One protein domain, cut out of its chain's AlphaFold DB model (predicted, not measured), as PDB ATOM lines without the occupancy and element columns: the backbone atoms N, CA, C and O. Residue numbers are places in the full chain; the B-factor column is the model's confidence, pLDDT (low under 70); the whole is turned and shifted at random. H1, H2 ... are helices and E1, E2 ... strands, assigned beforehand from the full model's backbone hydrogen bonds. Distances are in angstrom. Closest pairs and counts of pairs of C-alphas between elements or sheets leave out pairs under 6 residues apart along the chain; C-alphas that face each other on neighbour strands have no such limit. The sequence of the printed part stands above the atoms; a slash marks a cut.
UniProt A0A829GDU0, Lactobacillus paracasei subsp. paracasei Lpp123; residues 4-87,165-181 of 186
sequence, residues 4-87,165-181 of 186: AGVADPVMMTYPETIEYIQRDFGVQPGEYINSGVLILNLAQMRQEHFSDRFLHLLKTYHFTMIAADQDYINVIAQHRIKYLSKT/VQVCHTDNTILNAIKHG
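AT A GLANCE: This is residues 4 to 87 and 165 to 181 of the 186 residues of a protein of Lactobacillus paracasei subsp. paracasei Lpp123 (UniProt A0A829GDU0). Short helices and unnamed links make a broken, flattened ring round one helix, H5, which sits in the middle. H1 and H2 form a corner at one end of the ring, H6 is beside H2, H4 crosses H5 from another side, and H3 and the short strand E1 are at the far end from H2. The printed part has 101 residues in the order H1, H2, H3, H4, H5, E1, H6, and its class is mostly helix, with 48 residues in six named helices and 3 in the one named strand. It is compact, with a radius of gyration of the C-alphas of 13.4 A, and spans 37 by 31 by 19 A.

HOW THE PARTS SIT: Start at residues 4 to 5, which pair in parallel with residues 82 to 83 of E1, residues 81 to 83; E1 pairs with no named strand. Go on to H1, residues 10 to 13, and H2, residues 15 to 25, which touch only at the corner by their tight link; their closest C-alphas, of Met 11 and Thr 17, are 5.0 A apart. Look from H2 to H6, residues 174 to 179: they touch, the closest C-alphas being those of Asp 24 and Leu 175 at 5.5 A, and run the same way at a steep tilt of 40 degrees. Next come H3, residues 42 to 47, and H4, residues 50 to 61, close but not clearly touching, with the closest C-alphas, of Met 45 and Ser 51, 7.6 A apart. H4 touches H5, residues 68 to 76, with residues 50 to 54 alone; the closest C-alphas, of Phe 54 and Tyr 72, are 6.8 A apart, and the two run opposite ways at a steep tilt of 65 degrees. H2 and H5 are close but not clearly touching, with the C-alphas of Phe 25 and Val 75 closest at 6.4 A. H5 and H6 are only just apart, at 8.1 A. In H2, H3, H4, H5 and H6 every O i to N i+4 pair is within hydrogen-bond range; H1 is too short for such a pair.

IN THESE COORDINATES: Find C-alpha 10 at (8.408, -23.879, -13.659), where H1 begins its 5.4 A. H2 runs 15.0 A, H3 8.6 A and H4 16.6 A. Find C-alpha 68 at (6.625, -10.969, -6.894); from there H5 runs 12.0 A to residue 76. E1 covers 6.1 A, and H6 runs 8.7 A to C-alpha 179 at (-9.017, -15.644, 5.396).

THE WHOLE: The two C-alphas farthest apart are those of Thr 87 and His 180, at 39.2 A. Residues 88 to 164 are not printed, and C-alphas 87 and 165 are 29.7 A apart across this cut. The link from H2 to H3 is long, with 16 residues. The model's mean pLDDT over the printed part is 94.4, and no printed residue is under 70.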
ATOM      1  N   ALA A   4      -4.227 -11.979 -20.314       98.50
ATOM      2  CA  ALA A   4      -3.976 -13.251 -20.966       98.50
ATOM      3  C   ALA A   4      -2.485 -13.576 -20.912       98.50
ATOM      4  O   ALA A   4      -1.656 -12.689 -21.113       98.50
ATOM      5  N   GLY A   5      -2.164 -14.844 -20.688       98.38
ATOM      6  CA  GLY A   5      -0.794 -15.328 -20.588       98.38
ATOM      7  C   GLY A   5      -0.719 -16.835 -20.785       98.38
ATOM      8  O   GLY A   5      -1.731 -17.512 -20.973       98.38
ATOM      9  N   VAL A   6       0.497 -17.358 -20.778       98.31
ATOM     10  CA  VAL A   6       0.780 -18.788 -20.945       98.31
ATOM     11  C   VAL A   6       1.133 -19.373 -19.588       98.31
ATOM     12  O   VAL A   6       1.874 -18.735 -18.846       98.31
ATOM     13  N   ALA A   7       0.640 -20.577 -19.293       97.88
ATOM     14  CA  ALA A   7       0.990 -21.301 -18.072       97.88
ATOM     15  C   ALA A   7       2.516 -21.382 -17.883       97.88
ATOM     16  O   ALA A   7       3.244 -21.624 -18.849       97.88
ATOM     17  N   ASP A   8       3.004 -21.153 -16.666       97.94
ATOM     18  CA  ASP A   8       4.436 -21.205 -16.359       97.94
ATOM     19  C   ASP A   8       4.872 -22.657 -16.083       97.94
ATOM     20  O   ASP A   8       4.442 -23.232 -15.079       97.94
ATOM     21  N   PRO A   9       5.723 -23.277 -16.928       96.88
ATOM     22  CA  PRO A   9       6.183 -24.641 -16.715       96.88
ATOM     23  C   PRO A   9       6.939 -24.825 -15.401       96.88
ATOM     24  O   PRO A   9       6.876 -25.909 -14.828       96.88
ATOM     25  N   VAL A  10       7.648 -23.800 -14.915       96.62
ATOM     26  CA  VAL A  10       8.408 -23.879 -13.659       96.62
ATOM     27  C   VAL A  10       7.440 -24.164 -12.517       96.62
ATOM     28  O   VAL A  10       7.625 -25.153 -11.813       96.62
ATOM     29  N   MET A  11       6.349 -23.397 -12.448       96.12
ATOM     30  CA  MET A  11       5.328 -23.481 -11.396       96.12
ATOM     31  C   MET A  11       4.467 -24.755 -11.439       96.12
ATOM     32  O   MET A  11       3.645 -24.978 -10.556       96.12
ATOM     33  N   MET A  12       4.639 -25.606 -12.454       94.12
ATOM     34  CA  MET A  12       3.915 -26.877 -12.603       94.12
ATOM     35  C   MET A  12       4.832 -28.102 -12.714       94.12
ATOM     36  O   MET A  12       4.335 -29.208 -12.913       94.12
ATOM     37  N   THR A  13       6.153 -27.918 -12.625       95.06
ATOM     38  CA  THR A  13       7.126 -29.013 -12.775       95.06
ATOM     39  C   THR A  13       7.761 -29.402 -11.448       95.06
ATOM     40  O   THR A  13       7.901 -30.593 -11.173       95.06
ATOM     41  N   TYR A  14       8.150 -28.425 -10.624       95.56
ATOM     42  CA  TYR A  14       8.830 -28.698  -9.358       95.56
ATOM     43  C   TYR A  14       7.810 -28.827  -8.217       95.56
ATOM     44  O   TYR A  14       6.974 -27.926  -8.074       95.56
ATOM     45  N   PRO A  15       7.867 -29.895  -7.393       95.75
ATOM     46  CA  PRO A  15       6.977 -30.065  -6.244       95.75
ATOM     47  C   PRO A  15       6.938 -28.843  -5.324       95.75
ATOM     48  O   PRO A  15       5.862 -28.434  -4.905       95.75
ATOM     49  N   GLU A  16       8.090 -28.211  -5.094       96.06
ATOM     50  CA  GLU A  16       8.242 -27.017  -4.261       96.06
ATOM     51  C   GLU A  16       7.403 -25.848  -4.784       96.06
ATOM     52  O   GLU A  16       6.710 -25.173  -4.026       96.06
ATOM     53  N   THR A  17       7.436 -25.615  -6.097       96.00
ATOM     54  CA  THR A  17       6.674 -24.527  -6.723       96.00
ATOM     55  C   THR A  17       5.192 -24.856  -6.878       96.00
ATOM     56  O   THR A  17       4.368 -23.951  -6.810       96.00
ATOM     57  N   ILE A  18       4.844 -26.137  -7.046       95.69
ATOM     58  CA  ILE A  18       3.450 -26.596  -7.073       95.69
ATOM     59  C   ILE A  18       2.814 -26.375  -5.698       95.69
ATOM     60  O   ILE A  18       1.742 -25.777  -5.607       95.69
ATOM     61  N   GLU A  19       3.493 -26.815  -4.635       93.81
ATOM     62  CA  GLU A  19       3.047 -26.599  -3.260       93.81
ATOM     63  C   GLU A  19       2.920 -25.103  -2.967       93.81
ATOM     64  O   GLU A  19       1.896 -24.678  -2.441       93.81
ATOM     65  N   TYR A  20       3.901 -24.300  -3.386       94.50
ATOM     66  CA  TYR A  20       3.874 -22.845  -3.261       94.50
ATOM     67  C   TYR A  20       2.608 -22.209  -3.843       94.50
ATOM     68  O   TYR A  20       1.851 -21.560  -3.116       94.50
ATOM     69  N   ILE A  21       2.309 -22.439  -5.126       94.62
ATOM     70  CA  ILE A  21       1.140 -21.806  -5.757       94.62
ATOM     71  C   ILE A  21      -0.190 -22.353  -5.220       94.62
ATOM     72  O   ILE A  21      -1.168 -21.612  -5.104       94.62
ATOM     73  N   GLN A  22      -0.251 -23.633  -4.848       93.38
ATOM     74  CA  GLN A  22      -1.481 -24.223  -4.322       93.38
ATOM     75  C   GLN A  22      -1.753 -23.755  -2.893       93.38
ATOM     76  O   GLN A  22      -2.886 -23.396  -2.566       93.38
ATOM     77  N   ARG A  23      -0.729 -23.747  -2.038       89.94
ATOM     78  CA  ARG A  23      -0.873 -23.468  -0.610       89.94
ATOM     79  C   ARG A  23      -0.976 -21.983  -0.312       89.94
ATOM     80  O   ARG A  23      -1.771 -21.605   0.542       89.94
ATOM     81  N   ASP A  24      -0.190 -21.148  -0.984       88.94
ATOM     82  CA  ASP A  24      -0.119 -19.728  -0.638       88.94
ATOM     83  C   ASP A  24      -1.060 -18.875  -1.490       88.94
ATOM     84  O   ASP A  24      -1.521 -17.836  -1.009       88.94
ATOM     85  N   PHE A  25      -1.404 -19.329  -2.704       90.81
ATOM     86  CA  PHE A  25      -2.270 -18.599  -3.641       90.81
ATOM     87  C   PHE A  25      -3.604 -19.292  -3.943       90.81
ATOM     88  O   PHE A  25      -4.515 -18.657  -4.471       90.81
ATOM     89  N   GLY A  26      -3.745 -20.586  -3.636       91.25
ATOM     90  CA  GLY A  26      -4.939 -21.351  -4.007       91.25
ATOM     91  C   GLY A  26      -5.087 -21.549  -5.521       91.25
ATOM     92  O   GLY A  26      -6.206 -21.702  -6.006       91.25
ATOM     93  N   VAL A  27      -3.985 -21.512  -6.277       93.44
ATOM     94  CA  VAL A  27      -3.973 -21.654  -7.744       93.44
ATOM     95  C   VAL A  27      -3.563 -23.075  -8.125       93.44
ATOM     96  O   VAL A  27      -2.626 -23.628  -7.551       93.44
ATOM     97  N   GLN A  28      -4.246 -23.679  -9.101       93.25
ATOM     98  CA  GLN A  28      -3.895 -25.020  -9.572       93.25
ATOM     99  C   GLN A  28      -2.731 -24.999 -10.579       93.25
ATOM    100  O   GLN A  28      -2.579 -24.039 -11.343       93.25
ATOM    101  N   PRO A  29      -1.928 -26.076 -10.658       92.44
ATOM    102  CA  PRO A  29      -0.952 -26.242 -11.729       92.44
ATOM    103  C   PRO A  29      -1.607 -26.108 -13.110       92.44
ATOM    104  O   PRO A  29      -2.635 -26.723 -13.389       92.44
ATOM    105  N   GLY A  30      -1.007 -25.295 -13.980       93.19
ATOM    106  CA  GLY A  30      -1.562 -24.958 -15.297       93.19
ATOM    107  C   GLY A  30      -2.486 -23.733 -15.312       93.19
ATOM    108  O   GLY A  30      -2.726 -23.184 -16.386       93.19
ATOM    109  N   GLU A  31      -2.941 -23.257 -14.149       96.06
ATOM    110  CA  GLU A  31      -3.734 -22.024 -14.008       96.06
ATOM    111  C   GLU A  31      -2.900 -20.806 -13.590       96.06
ATOM    112  O   GLU A  31      -3.408 -19.683 -13.587       96.06
ATOM    113  N   TYR A  32      -1.620 -21.019 -13.291       97.62
ATOM    114  CA  TYR A  32      -0.641 -19.978 -13.014       97.62
ATOM    115  C   TYR A  32       0.135 -19.629 -14.298       97.62
ATOM    116  O   TYR A  32       0.762 -20.503 -14.903       97.62
ATOM    117  N   ILE A  33       0.116 -18.362 -14.719       98.44
ATOM    118  CA  ILE A  33       0.780 -17.874 -15.938       98.44
ATOM    119  C   ILE A  33       2.141 -17.224 -15.676       98.44
ATOM    120  O   ILE A  33       2.365 -16.594 -14.646       98.44
ATOM    121  N   ASN A  34       3.016 -17.308 -16.675       98.19
ATOM    122  CA  ASN A  34       4.271 -16.571 -16.720       98.19
ATOM    123  C   ASN A  34       4.039 -15.094 -17.110       98.19
ATOM    124  O   ASN A  34       3.269 -14.820 -18.035       98.19
ATOM    125  N   SER A  35       4.737 -14.149 -16.468       97.25
ATOM    126  CA  SER A  35       4.606 -12.698 -16.709       97.25
ATOM    127  C   SER A  35       5.469 -12.160 -17.855       97.25
ATOM    128  O   SER A  35       5.332 -10.998 -18.229       97.25
ATOM    129  N   GLY A  36       6.318 -12.987 -18.478       97.19
ATOM    130  CA  GLY A  36       7.220 -12.548 -19.550       97.19
ATOM    131  C   GLY A  36       6.522 -12.125 -20.846       97.19
ATOM    132  O   GLY A  36       7.084 -11.358 -21.624       97.19
ATOM    133  N   VAL A  37       5.297 -12.607 -21.086       98.12
ATOM    134  CA  VAL A  37       4.457 -12.197 -22.221       98.12
ATOM    135  C   VAL A  37       3.007 -12.122 -21.765       98.12
ATOM    136  O   VAL A  37       2.393 -13.147 -21.463       98.12
ATOM    137  N   LEU A  38       2.450 -10.913 -21.767       98.38
ATOM    138  CA  LEU A  38       1.097 -10.639 -21.295       98.38
ATOM    139  C   LEU A  38       0.304  -9.844 -22.331       98.38
ATOM    140  O   LEU A  38       0.814  -8.906 -22.942       98.38
ATOM    141  N   ILE A  39      -0.977 -10.178 -22.478       98.31
ATOM    142  CA  ILE A  39      -1.963  -9.312 -23.136       98.31
ATOM    143  C   ILE A  39      -2.831  -8.707 -22.039       98.31
ATOM    144  O   ILE A  39      -3.510  -9.433 -21.316       98.31
ATOM    145  N   LEU A  40      -2.816  -7.382 -21.919       98.38
ATOM    146  CA  LEU A  40      -3.494  -6.666 -20.841       98.38
ATOM    147  C   LEU A  40      -4.755  -5.968 -21.353       98.38
ATOM    148  O   LEU A  40      -4.702  -5.171 -22.291       98.38
ATOM    149  N   ASN A  41      -5.890  -6.209 -20.696       98.38
ATOM    150  CA  ASN A  41      -7.105  -5.434 -20.922       98.38
ATOM    151  C   ASN A  41      -7.037  -4.130 -20.119       98.38
ATOM    152  O   ASN A  41      -7.666  -3.980 -19.073       98.38
ATOM    153  N   LEU A  42      -6.251  -3.178 -20.621       98.44
ATOM    154  CA  LEU A  42      -5.953  -1.940 -19.903       98.44
ATOM    155  C   LEU A  42      -7.198  -1.096 -19.597       98.44
ATOM    156  O   LEU A  42      -7.217  -0.383 -18.598       98.44
ATOM    157  N   ALA A  43      -8.229  -1.159 -20.446       98.44
ATOM    158  CA  ALA A  43      -9.490  -0.468 -20.190       98.44
ATOM    159  C   ALA A  43     -10.172  -1.022 -18.931       98.44
ATOM    160  O   ALA A  43     -10.477  -0.253 -18.021       98.44
ATOM    161  N   GLN A  44     -10.312  -2.348 -18.841       98.25
ATOM    162  CA  GLN A  44     -10.898  -3.001 -17.670       98.25
ATOM    163  C   GLN A  44     -10.028  -2.833 -16.420       98.25
ATOM    164  O   GLN A  44     -10.544  -2.504 -15.359       98.25
ATOM    165  N   MET A  45      -8.705  -2.993 -16.541       98.25
ATOM    166  CA  MET A  45      -7.782  -2.846 -15.406       98.25
ATOM    167  C   MET A  45      -7.835  -1.442 -14.789       98.25
ATOM    168  O   MET A  45      -7.716  -1.312 -13.573       98.25
ATOM    169  N   ARG A  46      -8.040  -0.392 -15.602       98.31
ATOM    170  CA  ARG A  46      -8.264   0.973 -15.097       98.31
ATOM    171  C   ARG A  46      -9.615   1.122 -14.405       98.31
ATOM    172  O   ARG A  46      -9.666   1.739 -13.350       98.31
ATOM    173  N   GLN A  47     -10.684   0.571 -14.983       98.12
ATOM    174  CA  GLN A  47     -12.028   0.634 -14.396       98.12
ATOM    175  C   GLN A  47     -12.098  -0.054 -13.025       98.12
ATOM    176  O   GLN A  47     -12.864   0.363 -12.164       98.12
ATOM    177  N   GLU A  48     -11.298  -1.098 -12.824       97.38
ATOM    178  CA  GLU A  48     -11.277  -1.891 -11.592       97.38
ATOM    179  C   GLU A  48     -10.103  -1.563 -10.670       97.38
ATOM    180  O   GLU A  48      -9.856  -2.286  -9.707       97.38
ATOM    181  N   HIS A  49      -9.373  -0.480 -10.949       97.06
ATOM    182  CA  HIS A  49      -8.304  -0.006 -10.073       97.06
ATOM    183  C   HIS A  49      -7.228  -1.074  -9.783       97.06
ATOM    184  O   HIS A  49      -6.696  -1.163  -8.676       97.06
ATOM    185  N   PHE A  50      -6.868  -1.882 -10.792       97.56
ATOM    186  CA  PHE A  50      -5.925  -2.999 -10.640       97.56
ATOM    187  C   PHE A  50      -4.591  -2.568 -10.018       97.56
ATOM    188  O   PHE A  50      -4.080  -3.215  -9.105       97.56
ATOM    189  N   SER A  51      -4.015  -1.463 -10.499       95.94
ATOM    190  CA  SER A  51      -2.742  -0.949  -9.982       95.94
ATOM    191  C   SER A  51      -2.849  -0.469  -8.535       95.94
ATOM    192  O   SER A  51      -1.901  -0.652  -7.775       95.94
ATOM    193  N   ASP A  52      -3.993   0.090  -8.135       96.94
ATOM    194  CA  ASP A  52      -4.222   0.517  -6.752       96.94
ATOM    195  C   ASP A  52      -4.294  -0.705  -5.828       96.94
ATOM    196  O   ASP A  52      -3.656  -0.714  -4.774       96.94
ATOM    197  N   ARG A  53      -4.973  -1.781  -6.263       96.25
ATOM    198  CA  ARG A  53      -4.990  -3.075  -5.559       96.25
ATOM    199  C   ARG A  53      -3.583  -3.655  -5.414       96.25
ATOM    200  O   ARG A  53      -3.193  -4.027  -4.311       96.25
ATOM    201  N   PHE A  54      -2.802  -3.682  -6.495       95.94
ATOM    202  CA  PHE A  54      -1.408  -4.138  -6.466       95.94
ATOM    203  C   PHE A  54      -0.562  -3.343  -5.462       95.94
ATOM    204  O   PHE A  54       0.097  -3.926  -4.602       95.94
ATOM    205  N   LEU A  55      -0.609  -2.008  -5.533       95.88
ATOM    206  CA  LEU A  55       0.166  -1.141  -4.645       95.88
ATOM    207  C   LEU A  55      -0.276  -1.263  -3.186       95.88
ATOM    208  O   LEU A  55       0.571  -1.179  -2.298       95.88
ATOM    209  N   HIS A  56      -1.573  -1.455  -2.935       96.62
ATOM    210  CA  HIS A  56      -2.090  -1.714  -1.599       96.62
ATOM    211  C   HIS A  56      -1.501  -3.006  -1.027       96.62
ATOM    212  O   HIS A  56      -0.889  -2.971   0.037       96.62
ATOM    213  N   LEU A  57      -1.616  -4.125  -1.747       95.38
ATOM    214  CA  LEU A  57      -1.119  -5.415  -1.266       95.38
ATOM    215  C   LEU A  57       0.400  -5.385  -1.036       95.38
ATOM    216  O   LEU A  57       0.872  -5.813   0.019       95.38
ATOM    217  N   LEU A  58       1.145  -4.793  -1.976       93.94
ATOM    218  CA  LEU A  58       2.598  -4.661  -1.896       93.94
ATOM    219  C   LEU A  58       3.048  -3.873  -0.657       93.94
ATOM    220  O   LEU A  58       3.981  -4.292   0.023       93.94
ATOM    221  N   LYS A  59       2.393  -2.742  -0.362       94.12
ATOM    222  CA  LYS A  59       2.763  -1.853   0.754       94.12
ATOM    223  C   LYS A  59       2.255  -2.328   2.112       94.12
ATOM    224  O   LYS A  59       2.822  -1.939   3.127       94.12
ATOM    225  N   THR A  60       1.176  -3.103   2.144       94.56
ATOM    226  CA  THR A  60       0.552  -3.537   3.400       94.56
ATOM    227  C   THR A  60       1.210  -4.806   3.928       94.56
ATOM    228  O   THR A  60       1.590  -4.859   5.094       94.56
ATOM    229  N   TYR A  61       1.386  -5.821   3.077       91.50
ATOM    230  CA  TYR A  61       1.695  -7.173   3.551       91.50
ATOM    231  C   TYR A  61       3.155  -7.580   3.412       91.50
ATOM    232  O   TYR A  61       3.624  -8.399   4.199       91.50
ATOM    233  N   HIS A  62       3.886  -7.025   2.437       89.44
ATOM    234  CA  HIS A  62       5.278  -7.406   2.171       89.44
ATOM    235  C   HIS A  62       5.456  -8.935   2.082       89.44
ATOM    236  O   HIS A  62       6.365  -9.499   2.693       89.44
ATOM    237  N   PHE A  63       4.543  -9.612   1.375       90.25
ATOM    238  CA  PHE A  63       4.580 -11.064   1.217       90.25
ATOM    239  C   PHE A  63       5.947 -11.517   0.692       90.25
ATOM    240  O   PHE A  63       6.485 -10.931  -0.251       90.25
ATOM    241  N   THR A  64       6.489 -12.586   1.273       88.00
ATOM    242  CA  THR A  64       7.676 -13.234   0.712       88.00
ATOM    243  C   THR A  64       7.262 -13.958  -0.564       88.00
ATOM    244  O   THR A  64       6.369 -14.801  -0.542       88.00
ATOM    245  N   MET A  65       7.895 -13.620  -1.683       90.12
ATOM    246  CA  MET A  65       7.534 -14.132  -3.003       90.12
ATOM    247  C   MET A  65       8.776 -14.506  -3.799       90.12
ATOM    248  O   MET A  65       9.799 -13.827  -3.698       90.12
ATOM    249  N   ILE A  66       8.686 -15.567  -4.604       92.31
ATOM    250  CA  ILE A  66       9.782 -15.967  -5.501       92.31
ATOM    251  C   ILE A  66       9.709 -15.252  -6.856       92.31
ATOM    252  O   ILE A  66      10.732 -15.138  -7.530       92.31
ATOM    253  N   ALA A  67       8.532 -14.743  -7.245       92.81
ATOM    254  CA  ALA A  67       8.315 -14.013  -8.490       92.81
ATOM    255  C   ALA A  67       7.269 -12.903  -8.285       92.81
ATOM    256  O   ALA A  67       6.171 -12.964  -8.827       92.81
ATOM    257  N   ALA A  68       7.603 -11.891  -7.477       91.38
ATOM    258  CA  ALA A  68       6.625 -10.969  -6.894       91.38
ATOM    259  C   ALA A  68       5.615 -10.360  -7.887       91.38
ATOM    260  O   ALA A  68       4.411 -10.432  -7.657       91.38
ATOM    261  N   ASP A  69       6.063  -9.778  -9.001       93.19
ATOM    262  CA  ASP A  69       5.166  -9.202 -10.013       93.19
ATOM    263  C   ASP A  69       4.242 -10.260 -10.639       93.19
ATOM    264  O   ASP A  69       3.037 -10.033 -10.781       93.19
ATOM    265  N   GLN A  70       4.790 -11.431 -10.962       96.62
ATOM    266  CA  GLN A  70       4.067 -12.560 -11.539       96.62
ATOM    267  C   GLN A  70       3.046 -13.141 -10.551       96.62
ATOM    268  O   GLN A  70       1.904 -13.409 -10.932       96.62
ATOM    269  N   ASP A  71       3.427 -13.278  -9.283       96.00
ATOM    270  CA  ASP A  71       2.590 -13.776  -8.194       96.00
ATOM    271  C   ASP A  71       1.381 -12.856  -7.984       96.00
ATOM    272  O   ASP A  71       0.237 -13.315  -8.024       96.00
ATOM    273  N   TYR A  72       1.602 -11.539  -7.882       96.56
ATOM    274  CA  TYR A  72       0.508 -10.572  -7.764       96.56
ATOM    275  C   TYR A  72      -0.430 -10.577  -8.972       96.56
ATOM    276  O   TYR A  72      -1.644 -10.490  -8.800       96.56
ATOM    277  N   ILE A  73       0.091 -10.686 -10.197       97.38
ATOM    278  CA  ILE A  73      -0.765 -10.767 -11.389       97.38
ATOM    279  C   ILE A  73      -1.670 -11.997 -11.312       97.38
ATOM    280  O   ILE A  73      -2.871 -11.881 -11.564       97.38
ATOM    281  N   ASN A  74      -1.115 -13.153 -10.942       97.69
ATOM    282  CA  ASN A  74      -1.866 -14.401 -10.870       97.69
ATOM    283  C   ASN A  74      -2.942 -14.388  -9.780       97.69
ATOM    284  O   ASN A  74      -4.029 -14.919 -10.010       97.69
ATOM    285  N   VAL A  75      -2.685 -13.754  -8.632       96.12
ATOM    286  CA  VAL A  75      -3.673 -13.701  -7.541       96.12
ATOM    287  C   VAL A  75      -4.706 -12.592  -7.693       96.12
ATOM    288  O   VAL A  75      -5.879 -12.816  -7.412       96.12
ATOM    289  N   ILE A  76      -4.324 -11.410  -8.184       97.31
ATOM    290  CA  ILE A  76      -5.270 -10.305  -8.374       97.31
ATOM    291  C   ILE A  76      -6.197 -10.618  -9.553       97.31
ATOM    292  O   ILE A  76      -7.389 -10.337  -9.496       97.31
ATOM    293  N   ALA A  77      -5.672 -11.221 -10.625       97.69
ATOM    294  CA  ALA A  77      -6.469 -11.589 -11.792       97.69
ATOM    295  C   ALA A  77      -7.038 -13.016 -11.732       97.69
ATOM    296  O   ALA A  77      -7.508 -13.507 -12.765       97.69
ATOM    297  N   GLN A  78      -6.980 -13.689 -10.576       94.81
ATOM    298  CA  GLN A  78      -7.432 -15.073 -10.412       94.81
ATOM    299  C   GLN A  78      -8.850 -15.254 -10.981       94.81
ATOM    300  O   GLN A  78      -9.711 -14.391 -10.837       94.81
ATOM    301  N   HIS A  79      -9.085 -16.353 -11.704       94.56
ATOM    302  CA  HIS A  79     -10.334 -16.644 -12.439       94.56
ATOM    303  C   HIS A  79     -10.677 -15.704 -13.610       94.56
ATOM    304  O   HIS A  79     -11.661 -15.925 -14.320       94.56
ATOM    305  N   ARG A  80      -9.859 -14.680 -13.881       97.38
ATOM    306  CA  ARG A  80     -10.037 -13.730 -14.994       97.38
ATOM    307  C   ARG A  80      -8.824 -13.690 -15.918       97.38
ATOM    308  O   ARG A  80      -8.636 -12.716 -16.658       97.38
ATOM    309  N   ILE A  81      -8.052 -14.771 -15.916       98.25
ATOM    310  CA  ILE A  81      -6.925 -15.011 -16.809       98.25
ATOM    311  C   ILE A  81      -7.406 -15.773 -18.041       98.25
ATOM    312  O   ILE A  81      -8.051 -16.815 -17.949       98.25
ATOM    313  N   LYS A  82      -7.068 -15.270 -19.230       98.31
ATOM    314  CA  LYS A  82      -7.206 -16.035 -20.470       98.31
ATOM    315  C   LYS A  82      -5.918 -16.815 -20.734       98.31
ATOM    316  O   LYS A  82      -4.891 -16.225 -21.055       98.31
ATOM    317  N   TYR A  83      -5.995 -18.137 -20.678       98.00
ATOM    318  CA  TYR A  83      -4.858 -19.001 -20.992       98.00
ATOM    319  C   TYR A  83      -4.608 -19.072 -22.503       98.00
ATOM    320  O   TYR A  83      -5.516 -19.350 -23.294       98.00
ATOM    321  N   LEU A  84      -3.372 -18.780 -22.901       97.88
ATOM    322  CA  LEU A  84      -2.897 -18.793 -24.282       97.88
ATOM    323  C   LEU A  84      -2.120 -20.080 -24.581       97.88
ATOM    324  O   LEU A  84      -1.583 -20.736 -23.692       97.88
ATOM    325  N   SER A  85      -2.013 -20.419 -25.868       97.25
ATOM    326  CA  SER A  85      -1.130 -21.500 -26.319       97.25
ATOM    327  C   SER A  85       0.320 -21.210 -25.932       97.25
ATOM    328  O   SER A  85       0.810 -20.106 -26.181       97.25
ATOM    329  N   LYS A  86       1.037 -22.236 -25.452       96.44
ATOM    330  CA  LYS A  86       2.469 -22.153 -25.121       96.44
ATOM    331  C   LYS A  86       3.360 -21.646 -26.255       96.44
ATOM    332  O   LYS A  86       4.435 -21.120 -26.007       96.44
ATOM    333  N   THR A  87       2.898 -21.736 -27.501       97.12
ATOM    334  CA  THR A  87       3.626 -21.201 -28.659       97.12
ATOM    335  C   THR A  87       3.855 -19.687 -28.586       97.12
ATOM    336  O   THR A  87       4.818 -19.208 -29.175       97.12
ATOM    337  N   VAL A 165       9.386 -23.284  -0.723       89.56
ATOM    338  CA  VAL A 165       8.999 -24.126   0.427       89.56
ATOM    339  C   VAL A 165       8.968 -23.332   1.736       89.56
ATOM    340  O   VAL A 165       8.085 -23.516   2.565       89.56
ATOM    341  N   GLN A 166       9.926 -22.435   1.960       89.50
ATOM    342  CA  GLN A 166       9.969 -21.646   3.192       89.50
ATOM    343  C   GLN A 166       8.774 -20.700   3.331       89.50
ATOM    344  O   GLN A 166       8.271 -20.552   4.445       89.50
ATOM    345  N   VAL A 167       8.294 -20.088   2.239       85.25
ATOM    346  CA  VAL A 167       7.075 -19.256   2.286       85.25
ATOM    347  C   VAL A 167       5.874 -20.102   2.711       85.25
ATOM    348  O   VAL A 167       5.120 -19.678   3.596       85.25
ATOM    349  N   CYS A 168       5.824 -21.358   2.246       79.69
ATOM    350  CA  CYS A 168       4.877 -22.374   2.696       79.69
ATOM    351  C   CYS A 168       5.005 -22.772   4.178       79.69
ATOM    352  O   CYS A 168       4.338 -23.700   4.624       79.69
ATOM    353  N   HIS A 169       5.821 -22.117   4.994       80.25
ATOM    354  CA  HIS A 169       5.850 -22.332   6.443       80.25
ATOM    355  C   HIS A 169       5.657 -21.041   7.237       80.25
ATOM    356  O   HIS A 169       5.807 -21.037   8.456       80.25
ATOM    357  N   THR A 170       5.292 -19.951   6.560       84.56
ATOM    358  CA  THR A 170       4.977 -18.670   7.195       84.56
ATOM    359  C   THR A 170       3.469 -18.450   7.298       84.56
ATOM    360  O   THR A 170       2.688 -19.040   6.543       84.56
ATOM    361  N   ASP A 171       3.071 -17.572   8.222       84.81
ATOM    362  CA  ASP A 171       1.687 -17.103   8.349       84.81
ATOM    363  C   ASP A 171       1.382 -15.906   7.433       84.81
ATOM    364  O   ASP A 171       0.212 -15.615   7.172       84.81
ATOM    365  N   ASN A 172       2.414 -15.228   6.912       86.56
ATOM    366  CA  ASN A 172       2.277 -14.077   6.020       86.56
ATOM    367  C   ASN A 172       2.098 -14.521   4.560       86.56
ATOM    368  O   ASN A 172       3.004 -14.375   3.738       86.56
ATOM    369  N   THR A 173       0.930 -15.086   4.251       87.88
ATOM    370  CA  THR A 173       0.571 -15.569   2.909       87.88
ATOM    371  C   THR A 173      -0.684 -14.888   2.380       87.88
ATOM    372  O   THR A 173      -1.507 -14.368   3.141       87.88
ATOM    373  N   ILE A 174      -0.867 -14.936   1.060       90.19
ATOM    374  CA  ILE A 174      -2.036 -14.353   0.395       90.19
ATOM    375  C   ILE A 174      -3.322 -15.048   0.848       90.19
ATOM    376  O   ILE A 174      -4.278 -14.369   1.222       90.19
ATOM    377  N   LEU A 175      -3.350 -16.386   0.904       89.12
ATOM    378  CA  LEU A 175      -4.518 -17.105   1.423       89.12
ATOM    379  C   LEU A 175      -4.855 -16.720   2.869       89.12
ATOM    380  O   LEU A 175      -6.033 -16.647   3.214       89.12
ATOM    381  N   ASN A 176      -3.863 -16.461   3.724       90.38
ATOM    382  CA  ASN A 176      -4.136 -16.013   5.089       90.38
ATOM    383  C   ASN A 176      -4.664 -14.574   5.131       90.38
ATOM    384  O   ASN A 176      -5.568 -14.301   5.920       90.38
ATOM    385  N   ALA A 177      -4.184 -13.672   4.272       92.12
ATOM    386  CA  ALA A 177      -4.778 -12.342   4.130       92.12
ATOM    387  C   ALA A 177      -6.258 -12.436   3.712       92.12
ATOM    388  O   ALA A 177      -7.114 -11.811   4.339       92.12
ATOM    389  N   ILE A 178      -6.578 -13.304   2.744       92.44
ATOM    390  CA  ILE A 178      -7.959 -13.568   2.300       92.44
ATOM    391  C   ILE A 178      -8.817 -14.125   3.445       92.44
ATOM    392  O   ILE A 178      -9.930 -13.651   3.667       92.44
ATOM    393  N   LYS A 179      -8.307 -15.095   4.220       91.62
ATOM    394  CA  LYS A 179      -9.017 -15.644   5.396       91.62
ATOM    395  C   LYS A 179      -9.326 -14.581   6.453       91.62
ATOM    396  O   LYS A 179     -10.328 -14.706   7.150       91.62
ATOM    397  N   HIS A 180      -8.495 -13.544   6.560       93.12
ATOM    398  CA  HIS A 180      -8.710 -12.404   7.454       93.12
ATOM    399  C   HIS A 180      -9.526 -11.262   6.819       93.12
ATOM    400  O   HIS A 180      -9.665 -10.203   7.427       93.12
ATOM    401  N   GLY A 181     -10.108 -11.482   5.637       93.81
ATOM    402  CA  GLY A 181     -11.044 -10.561   4.994       93.81
ATOM    403  C   GLY A 181     -10.428  -9.616   3.963       93.81
ATOM    404  O   GLY A 181     -11.152  -8.770   3.439       93.81
TER     405      GLY A 181